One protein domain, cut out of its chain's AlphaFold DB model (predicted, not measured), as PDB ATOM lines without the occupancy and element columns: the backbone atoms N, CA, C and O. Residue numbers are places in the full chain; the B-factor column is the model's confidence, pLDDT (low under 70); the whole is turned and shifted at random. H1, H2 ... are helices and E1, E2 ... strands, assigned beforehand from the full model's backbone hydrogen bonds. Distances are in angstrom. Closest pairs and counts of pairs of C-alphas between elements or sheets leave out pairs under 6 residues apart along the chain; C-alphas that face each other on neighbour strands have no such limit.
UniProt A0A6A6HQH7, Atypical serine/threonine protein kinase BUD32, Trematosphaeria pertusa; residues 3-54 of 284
ATOM      1  N   TYR A   3     -38.737  -6.876   6.357       83.38
ATOM      2  CA  TYR A   3     -40.178  -6.794   6.547       83.38
ATOM      3  C   TYR A   3     -40.680  -8.033   7.277       83.38
ATOM      4  O   TYR A   3     -40.181  -9.136   7.049       83.38
ATOM      5  N   TRP A   4     -41.697  -7.836   8.106       81.06
ATOM      6  CA  TRP A   4     -42.426  -8.891   8.796       81.06
ATOM      7  C   TRP A   4     -43.900  -8.788   8.421       81.06
ATOM      8  O   TRP A   4     -44.458  -7.691   8.434       81.06
ATOM      9  N   TYR A   5     -44.522  -9.907   8.060       73.81
ATOM     10  CA  TYR A   5     -45.958  -9.962   7.792       73.81
ATOM     11  C   TYR A   5     -46.555 -11.306   8.197       73.81
ATOM     12  O   TYR A   5     -45.875 -12.333   8.228       73.81
ATOM     13  N   GLU A   6     -47.850 -11.294   8.495       71.50
ATOM     14  CA  GLU A   6     -48.631 -12.506   8.711       71.50
ATOM     15  C   GLU A   6     -48.891 -13.184   7.359       71.50
ATOM     16  O   GLU A   6     -49.530 -12.616   6.474       71.50
ATOM     17  N   ASP A   7     -48.375 -14.398   7.177       67.31
ATOM     18  CA  ASP A   7     -48.526 -15.184   5.944       67.31
ATOM     19  C   ASP A   7     -49.430 -16.416   6.130       67.31
ATOM     20  O   ASP A   7     -49.520 -17.275   5.251       67.31
ATOM     21  N   GLY A   8     -50.099 -16.513   7.283       60.34
ATOM     22  CA  GLY A   8     -50.919 -17.664   7.655       60.34
ATOM     23  C   GLY A   8     -50.116 -18.932   7.965       60.34
ATOM     24  O   GLY A   8     -50.715 -20.003   8.076       60.34
ATOM     25  N   THR A   9     -48.786 -18.848   8.091       57.44
ATOM     26  CA  THR A   9     -47.966 -19.942   8.622       57.44
ATOM     27  C   THR A   9     -47.918 -19.882  10.149       57.44
ATOM     28  O   THR A   9     -47.908 -18.810  10.746       57.44
ATOM     29  N   ASP A  10     -47.923 -21.056  10.785       52.78
ATOM     30  CA  ASP A  10     -48.068 -21.280  12.235       52.78
ATOM     31  C   ASP A  10     -46.788 -20.930  13.029       52.78
ATOM     32  O   ASP A  10     -46.329 -21.663  13.903       52.78
ATOM     33  N   THR A  11     -46.132 -19.834  12.653       59.91
ATOM     34  CA  THR A  11     -44.994 -19.270  13.377       59.91
ATOM     35  C   THR A  11     -45.497 -18.121  14.240       59.91
ATOM     36  O   THR A  11     -46.085 -17.184  13.708       59.91
ATOM     37  N   GLU A  12     -45.224 -18.147  15.550       60.53
ATOM     38  CA  GLU A  12     -45.649 -17.115  16.522       60.53
ATOM     39  C   GLU A  12     -45.277 -15.669  16.129       60.53
ATOM     40  O   GLU A  12     -45.806 -14.722  16.704       60.53
ATOM     41  N   LYS A  13     -44.360 -15.481  15.170       64.38
ATOM     42  CA  LYS A  13     -43.819 -14.178  14.751       64.38
ATOM     43  C   LYS A  13     -44.117 -13.799  13.287       64.38
ATOM     44  O   LYS A  13     -43.697 -12.730  12.859       64.38
ATOM     45  N   GLY A  14     -44.828 -14.631  12.518       77.38
ATOM     46  CA  GLY A  14     -45.059 -14.419  11.078       77.38
ATOM     47  C   GLY A  14     -43.821 -14.659  10.196       77.38
ATOM     48  O   GLY A  14     -42.820 -15.229  10.631       77.38
ATOM     49  N   GLN A  15     -43.864 -14.218   8.934       83.00
ATOM     50  CA  GLN A  15     -42.799 -14.434   7.948       83.00
ATOM     51  C   GLN A  15     -41.894 -13.205   7.779       83.00
ATOM     52  O   GLN A  15     -42.334 -12.126   7.388       83.00
ATOM     53  N   CYS A  16     -40.596 -13.398   8.025       86.44
ATOM     54  CA  CYS A  16     -39.537 -12.430   7.738       86.44
ATOM     55  C   CYS A  16     -39.088 -12.478   6.269       86.44
ATOM     56  O   CYS A  16     -38.712 -13.543   5.762       86.44
ATOM     57  N   VAL A  17     -39.025 -11.308   5.623       89.56
ATOM     58  CA  VAL A  17     -38.438 -11.134   4.289       89.56
ATOM     59  C   VAL A  17     -37.462  -9.965   4.239       89.56
ATOM     60  O   VAL A  17     -37.807  -8.834   4.573       89.56
ATOM     61  N   ARG A  18     -36.236 -10.213   3.767       90.19
ATOM     62  CA  ARG A  18     -35.235  -9.162   3.517       90.19
ATOM     63  C   ARG A  18     -35.192  -8.802   2.033       90.19
ATOM     64  O   ARG A  18     -34.960  -9.669   1.206       90.19
ATOM     65  N   ILE A  19     -35.373  -7.535   1.681       92.06
ATOM     66  CA  ILE A  19     -35.377  -7.064   0.288       92.06
ATOM     67  C   ILE A  19     -34.325  -5.966   0.128       92.06
ATOM     68  O   ILE A  19     -34.329  -4.999   0.895       92.06
ATOM     69  N   TRP A  20     -33.420  -6.095  -0.840       89.62
ATOM     70  CA  TRP A  20     -32.510  -5.011  -1.230       89.62
ATOM     71  C   TRP A  20     -33.167  -4.117  -2.276       89.62
ATOM     72  O   TRP A  20     -33.884  -4.606  -3.141       89.62
ATOM     73  N   ASP A  21     -32.932  -2.807  -2.210       90.25
ATOM     74  CA  ASP A  21     -33.408  -1.907  -3.261       90.25
ATOM     75  C   ASP A  21     -32.424  -1.899  -4.429       90.25
ATOM     76  O   ASP A  21     -31.434  -1.170  -4.420       90.25
ATOM     77  N   VAL A  22     -32.693  -2.748  -5.422       91.81
ATOM     78  CA  VAL A  22     -31.936  -2.802  -6.677       91.81
ATOM     79  C   VAL A  22     -32.867  -2.392  -7.828       91.81
ATOM     80  O   VAL A  22     -33.694  -3.202  -8.264       91.81
ATOM     81  N   PRO A  23     -32.783  -1.142  -8.328       89.62
ATOM     82  CA  PRO A  23     -33.646  -0.653  -9.405       89.62
ATOM     83  C   PRO A  23     -33.592  -1.526 -10.669       89.62
ATOM     84  O   PRO A  23     -32.526  -1.989 -11.067       89.62
ATOM     85  N   GLY A  24     -34.744  -1.727 -11.322       91.31
ATOM     86  CA  GLY A  24     -34.851  -2.506 -12.565       91.31
ATOM     87  C   GLY A  24     -34.844  -4.031 -12.391       91.31
ATOM     88  O   GLY A  24     -34.730  -4.746 -13.381       91.31
ATOM     89  N   THR A  25     -34.970  -4.525 -11.157       96.12
ATOM     90  CA  THR A  25     -35.013  -5.960 -10.822       96.12
ATOM     91  C   THR A  25     -36.294  -6.315 -10.065       96.12
ATOM     92  O   THR A  25     -37.021  -5.426  -9.615       96.12
ATOM     93  N   LEU A  26     -36.539  -7.611  -9.840       94.38
ATOM     94  CA  LEU A  26     -37.626  -8.111  -8.992       94.38
ATOM     95  C   LEU A  26     -37.687  -7.393  -7.637       94.38
ATOM     96  O   LEU A  26     -38.754  -6.926  -7.244       94.38
ATOM     97  N   SER A  27     -36.560  -7.312  -6.924       93.69
ATOM     98  CA  SER A  27     -36.481  -6.676  -5.606       93.69
ATOM     99  C   SER A  27     -36.880  -5.194  -5.648       93.69
ATOM    100  O   SER A  27     -37.712  -4.756  -4.851       93.69
ATOM    101  N   GLY A  28     -36.382  -4.443  -6.636       88.25
ATOM    102  CA  GLY A  28     -36.715  -3.033  -6.825       88.25
ATOM    103  C   GLY A  28     -38.167  -2.796  -7.253       88.25
ATOM    104  O   GLY A  28     -38.780  -1.822  -6.813       88.25
ATOM    105  N   ASP A  29     -38.738  -3.671  -8.079       93.38
ATOM    106  CA  ASP A  29     -40.138  -3.573  -8.504       93.38
ATOM    107  C   ASP A  29     -41.113  -3.902  -7.367       93.38
ATOM    108  O   ASP A  29     -42.163  -3.265  -7.266       93.38
ATOM    109  N   ILE A  30     -40.763  -4.839  -6.478       91.62
ATOM    110  CA  ILE A  30     -41.552  -5.131  -5.273       91.62
ATOM    111  C   ILE A  30     -41.597  -3.907  -4.353       91.62
ATOM    112  O   ILE A  30     -42.679  -3.485  -3.951       91.62
ATOM    113  N   LEU A  31     -40.445  -3.288  -4.070       86.81
ATOM    114  CA  LEU A  31     -40.365  -2.103  -3.201       86.81
ATOM    115  C   LEU A  31     -41.101  -0.881  -3.765       86.81
ATOM    116  O   LEU A  31     -41.511  -0.002  -3.014       86.81
ATOM    117  N   ARG A  32     -41.299  -0.835  -5.086       89.81
ATOM    118  CA  ARG A  32     -42.059   0.214  -5.784       89.81
ATOM    119  C   ARG A  32     -43.519  -0.172  -6.034       89.81
ATOM    120  O   ARG A  32     -44.197   0.514  -6.796       89.81
ATOM    121  N   LEU A  33     -43.995  -1.260  -5.419       88.62
ATOM    122  CA  LEU A  33     -45.362  -1.787  -5.539       88.62
ATOM    123  C   LEU A  33     -45.774  -2.146  -6.979       88.62
ATOM    124  O   LEU A  33     -46.956  -2.183  -7.308       88.62
ATOM    125  N   ARG A  34     -44.803  -2.421  -7.855       90.75
ATOM    126  CA  ARG A  34     -45.039  -2.821  -9.254       90.75
ATOM    127  C   ARG A  34     -45.191  -4.329  -9.407       90.75
ATOM    128  O   ARG A  34     -45.700  -4.799 -10.422       90.75
ATOM    129  N   ARG A  35     -44.737  -5.100  -8.416       92.00
ATOM    130  CA  ARG A  35     -44.801  -6.562  -8.414       92.00
ATOM    131  C   ARG A  35     -45.112  -7.092  -7.021       92.00
ATOM    132  O   ARG A  35     -44.609  -6.579  -6.028       92.00
ATOM    133  N   ASN A  36     -45.922  -8.146  -6.962       91.69
ATOM    134  CA  ASN A  36     -46.250  -8.806  -5.703       91.69
ATOM    135  C   ASN A  36     -45.043  -9.549  -5.132       91.69
ATOM    136  O   ASN A  36     -44.232 -10.119  -5.871       91.69
ATOM    137  N   LEU A  37     -44.988  -9.599  -3.804       90.19
ATOM    138  CA  LEU A  37     -44.021 -10.405  -3.083       90.19
ATOM    139  C   LEU A  37     -44.222 -11.903  -3.411       90.19
ATOM    140  O   LEU A  37     -45.358 -12.386  -3.359       90.19
ATOM    141  N   PRO A  38     -43.166 -12.659  -3.764       89.75
ATOM    142  CA  PRO A  38     -43.279 -14.088  -4.036       89.75
ATOM    143  C   PRO A  38     -43.770 -14.852  -2.804       89.75
ATOM    144  O   PRO A  38     -43.190 -14.722  -1.730       89.75
ATOM    145  N   GLN A  39     -44.787 -15.700  -2.957       86.62
ATOM    146  CA  GLN A  39     -45.253 -16.523  -1.843       86.62
ATOM    147  C   GLN A  39     -44.270 -17.659  -1.546       86.62
ATOM    148  O   GLN A  39     -43.951 -18.471  -2.420       86.62
ATOM    149  N   ARG A  40     -43.802 -17.732  -0.298       83.50
ATOM    150  CA  ARG A  40     -42.975 -18.824   0.231       83.50
ATOM    151  C   ARG A  40     -43.478 -19.229   1.612       83.50
ATOM    152  O   ARG A  40     -44.235 -18.502   2.232       83.50
ATOM    153  N   LYS A  41     -43.071 -20.413   2.073       80.19
ATOM    154  CA  LYS A  41     -43.395 -20.944   3.412       80.19
ATOM    155  C   LYS A  41     -42.225 -20.839   4.399       80.19
ATOM    156  O   LYS A  41     -42.267 -21.432   5.468       80.19
ATOM    157  N   CYS A  42     -41.142 -20.184   4.000       82.31
ATOM    158  CA  CYS A  42     -39.936 -20.016   4.799       82.31
ATOM    159  C   CYS A  42     -39.525 -18.552   4.772       82.31
ATOM    160  O   CYS A  42     -39.873 -17.846   3.830       82.31
ATOM    161  N   HIS A  43     -38.745 -18.116   5.756       87.56
ATOM    162  CA  HIS A  43     -38.076 -16.823   5.678       87.56
ATOM    163  C   HIS A  43     -37.171 -16.783   4.447       87.56
ATOM    164  O   HIS A  43     -36.515 -17.772   4.099       87.56
ATOM    165  N   PHE A  44     -37.142 -15.649   3.759       90.56
ATOM    166  CA  PHE A  44     -36.370 -15.525   2.530       90.56
ATOM    167  C   PHE A  44     -35.883 -14.107   2.298       90.56
ATOM    168  O   PHE A  44     -36.318 -13.150   2.928       90.56
ATOM    169  N   GLU A  45     -34.949 -13.975   1.379       92.81
ATOM    170  CA  GLU A  45     -34.407 -12.696   0.979       92.81
ATOM    171  C   GLU A  45     -34.425 -12.541  -0.538       92.81
ATOM    172  O   GLU A  45     -34.360 -13.535  -1.266       92.81
ATOM    173  N   ILE A  46     -34.529 -11.297  -1.005       94.19
ATOM    174  CA  ILE A  46     -34.561 -10.930  -2.419       94.19
ATOM    175  C   ILE A  46     -33.500  -9.866  -2.679       94.19
ATOM    176  O   ILE A  46     -33.623  -8.730  -2.219       94.19
ATOM    177  N   ASP A  47     -32.483 -10.242  -3.440       94.75
ATOM    178  CA  ASP A  47     -31.359  -9.399  -3.842       94.75
ATOM    179  C   ASP A  47     -31.308  -9.347  -5.374       94.75
ATOM    180  O   ASP A  47     -31.019 -10.353  -6.037       94.75
ATOM    181  N   GLY A  48     -31.688  -8.203  -5.948       94.12
ATOM    182  CA  GLY A  48     -31.888  -8.085  -7.387       94.12
ATOM    183  C   GLY A  48     -33.029  -8.991  -7.862       94.12
ATOM    184  O   GLY A  48     -34.167  -8.880  -7.402       94.12
ATOM    185  N   ASP A  49     -32.705  -9.917  -8.761       95.44
ATOM    186  CA  ASP A  49     -33.610 -10.971  -9.244       95.44
ATOM    187  C   ASP A  49     -33.446 -12.306  -8.500       95.44
ATOM    188  O   ASP A  49     -34.131 -13.289  -8.796       95.44
ATOM    189  N   THR A  50     -32.533 -12.369  -7.529       94.88
ATOM    190  CA  THR A  50     -32.196 -13.606  -6.826       94.88
ATOM    191  C   THR A  50     -33.002 -13.734  -5.544       94.88
ATOM    192  O   THR A  50     -32.977 -12.843  -4.701       94.88
ATOM    193  N   ILE A  51     -33.655 -14.884  -5.355       93.88
ATOM    194  CA  ILE A  51     -34.370 -15.216  -4.116       93.88
ATOM    195  C   ILE A  51     -33.638 -16.341  -3.382       93.88
ATOM    196  O   ILE A  51     -33.465 -17.428  -3.939       93.88
ATOM    197  N   ARG A  52     -33.270 -16.123  -2.118       92.88
ATOM    198  CA  ARG A  52     -32.587 -17.116  -1.268       92.88
ATOM    199  C   ARG A  52     -33.397 -17.383  -0.006       92.88
ATOM    200  O   ARG A  52     -34.108 -16.506   0.464       92.88
ATOM    201  N   ALA A  53     -33.327 -18.599   0.529       89.38
ATOM    202  CA  ALA A  53     -33.895 -18.874   1.848       89.38
ATOM    203  C   ALA A  53     -33.032 -18.192   2.918       89.38
ATOM    204  O   ALA A  53     -31.806 -18.233   2.824       89.38
ATOM    205  N   LEU A  54     -33.668 -17.591   3.921       83.50
ATOM    206  CA  LEU A  54     -32.994 -17.122   5.125       83.50
ATOM    207  C   LEU A  54     -32.930 -18.305   6.104       83.50
ATOM    208  O   LEU A  54     -33.986 -18.777   6.532       83.50
TER     209      LEU A  54
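Overview. This is residues 3 to 54 of the 284 residues of the protein "Atypical serine/threonine protein kinase BUD32" of Trematosphaeria pertusa (UniProt A0A6A6HQH7). This is a small, elongated domain: a twisted sheet of four short strands, with one short helix, H1, beside the far ends of the two inner strands, E2 and E3. The two hairpins E1 with E2 and E3 with E4 lie side by side in the sheet, and the loops around Glu 12 and Gly 24 mark the two ends of the long axis. The printed part has 52 residues, with named elements in the order E1, E2, H1, E3, E4; the mixed sheet runs E1, E2, E3, E4. The class is mixed, helices and strands, with under half of the residues, 22, in named elements. The whole is compact, with a radius of gyration of the C-alphas of 11.0 A, and spans 34 by 19 by 14 A.

Arrangement. E1, residues 3 to 5, and E2, residues 15 to 19, form an antiparallel hairpin at 151 degrees; N 3 and O 17 are 2.8 A apart, within hydrogen-bond range. E2 is parallel to E3, residues 44 to 47, at 10 degrees, with N 46 and O 18 2.8 A apart, within hydrogen-bond range. The pairing of E2 is staggered: residues 15 to 17 pair with E1 and residues 17 to 19 with E3. E2, H1 and E3 make a strand-helix-strand unit, two parallel neighbour strands with a helix between them along the chain, and its crossover is left-handed. H1, residues 26 to 31, is on the sheet at a height over the sheet of 7.3 A, but over none of its strands, only just, with 2 of its 6 C-alphas falling on E3. The closest C-alphas of H1 and E3 are those of Ser 27 and Ile 46, 5.7 A apart. In H1 every O i to N i+4 pair is within hydrogen-bond range. E3 and E4, residues 50 to 53, form an antiparallel hairpin at 157 degrees; N 45 and O 52 are 2.8 A apart, within hydrogen-bond range. The edge strands E1 and E4 are apart.

Along the chain. E1 begins at C-alpha 3, (-40.178, -6.794, 6.547). E2 is 13.0 A from first to last C-alpha, H1 8.8 A, E3 10.2 A and E4 10.3 A. H1 begins at C-alpha 26, (-37.626, -8.111, -8.992). E4 ends at C-alpha 53, (-33.895, -18.874, 1.848).

Size, cuts and confidence. The C-alphas farthest apart are those of Glu 12 and Gly 24, 34.3 A. The link from H1 to E3, residues 32 to 43, is long. The printed part has no cut. The mean pLDDT of the printed part is 84.9, and residues 7 to 13 are under 70.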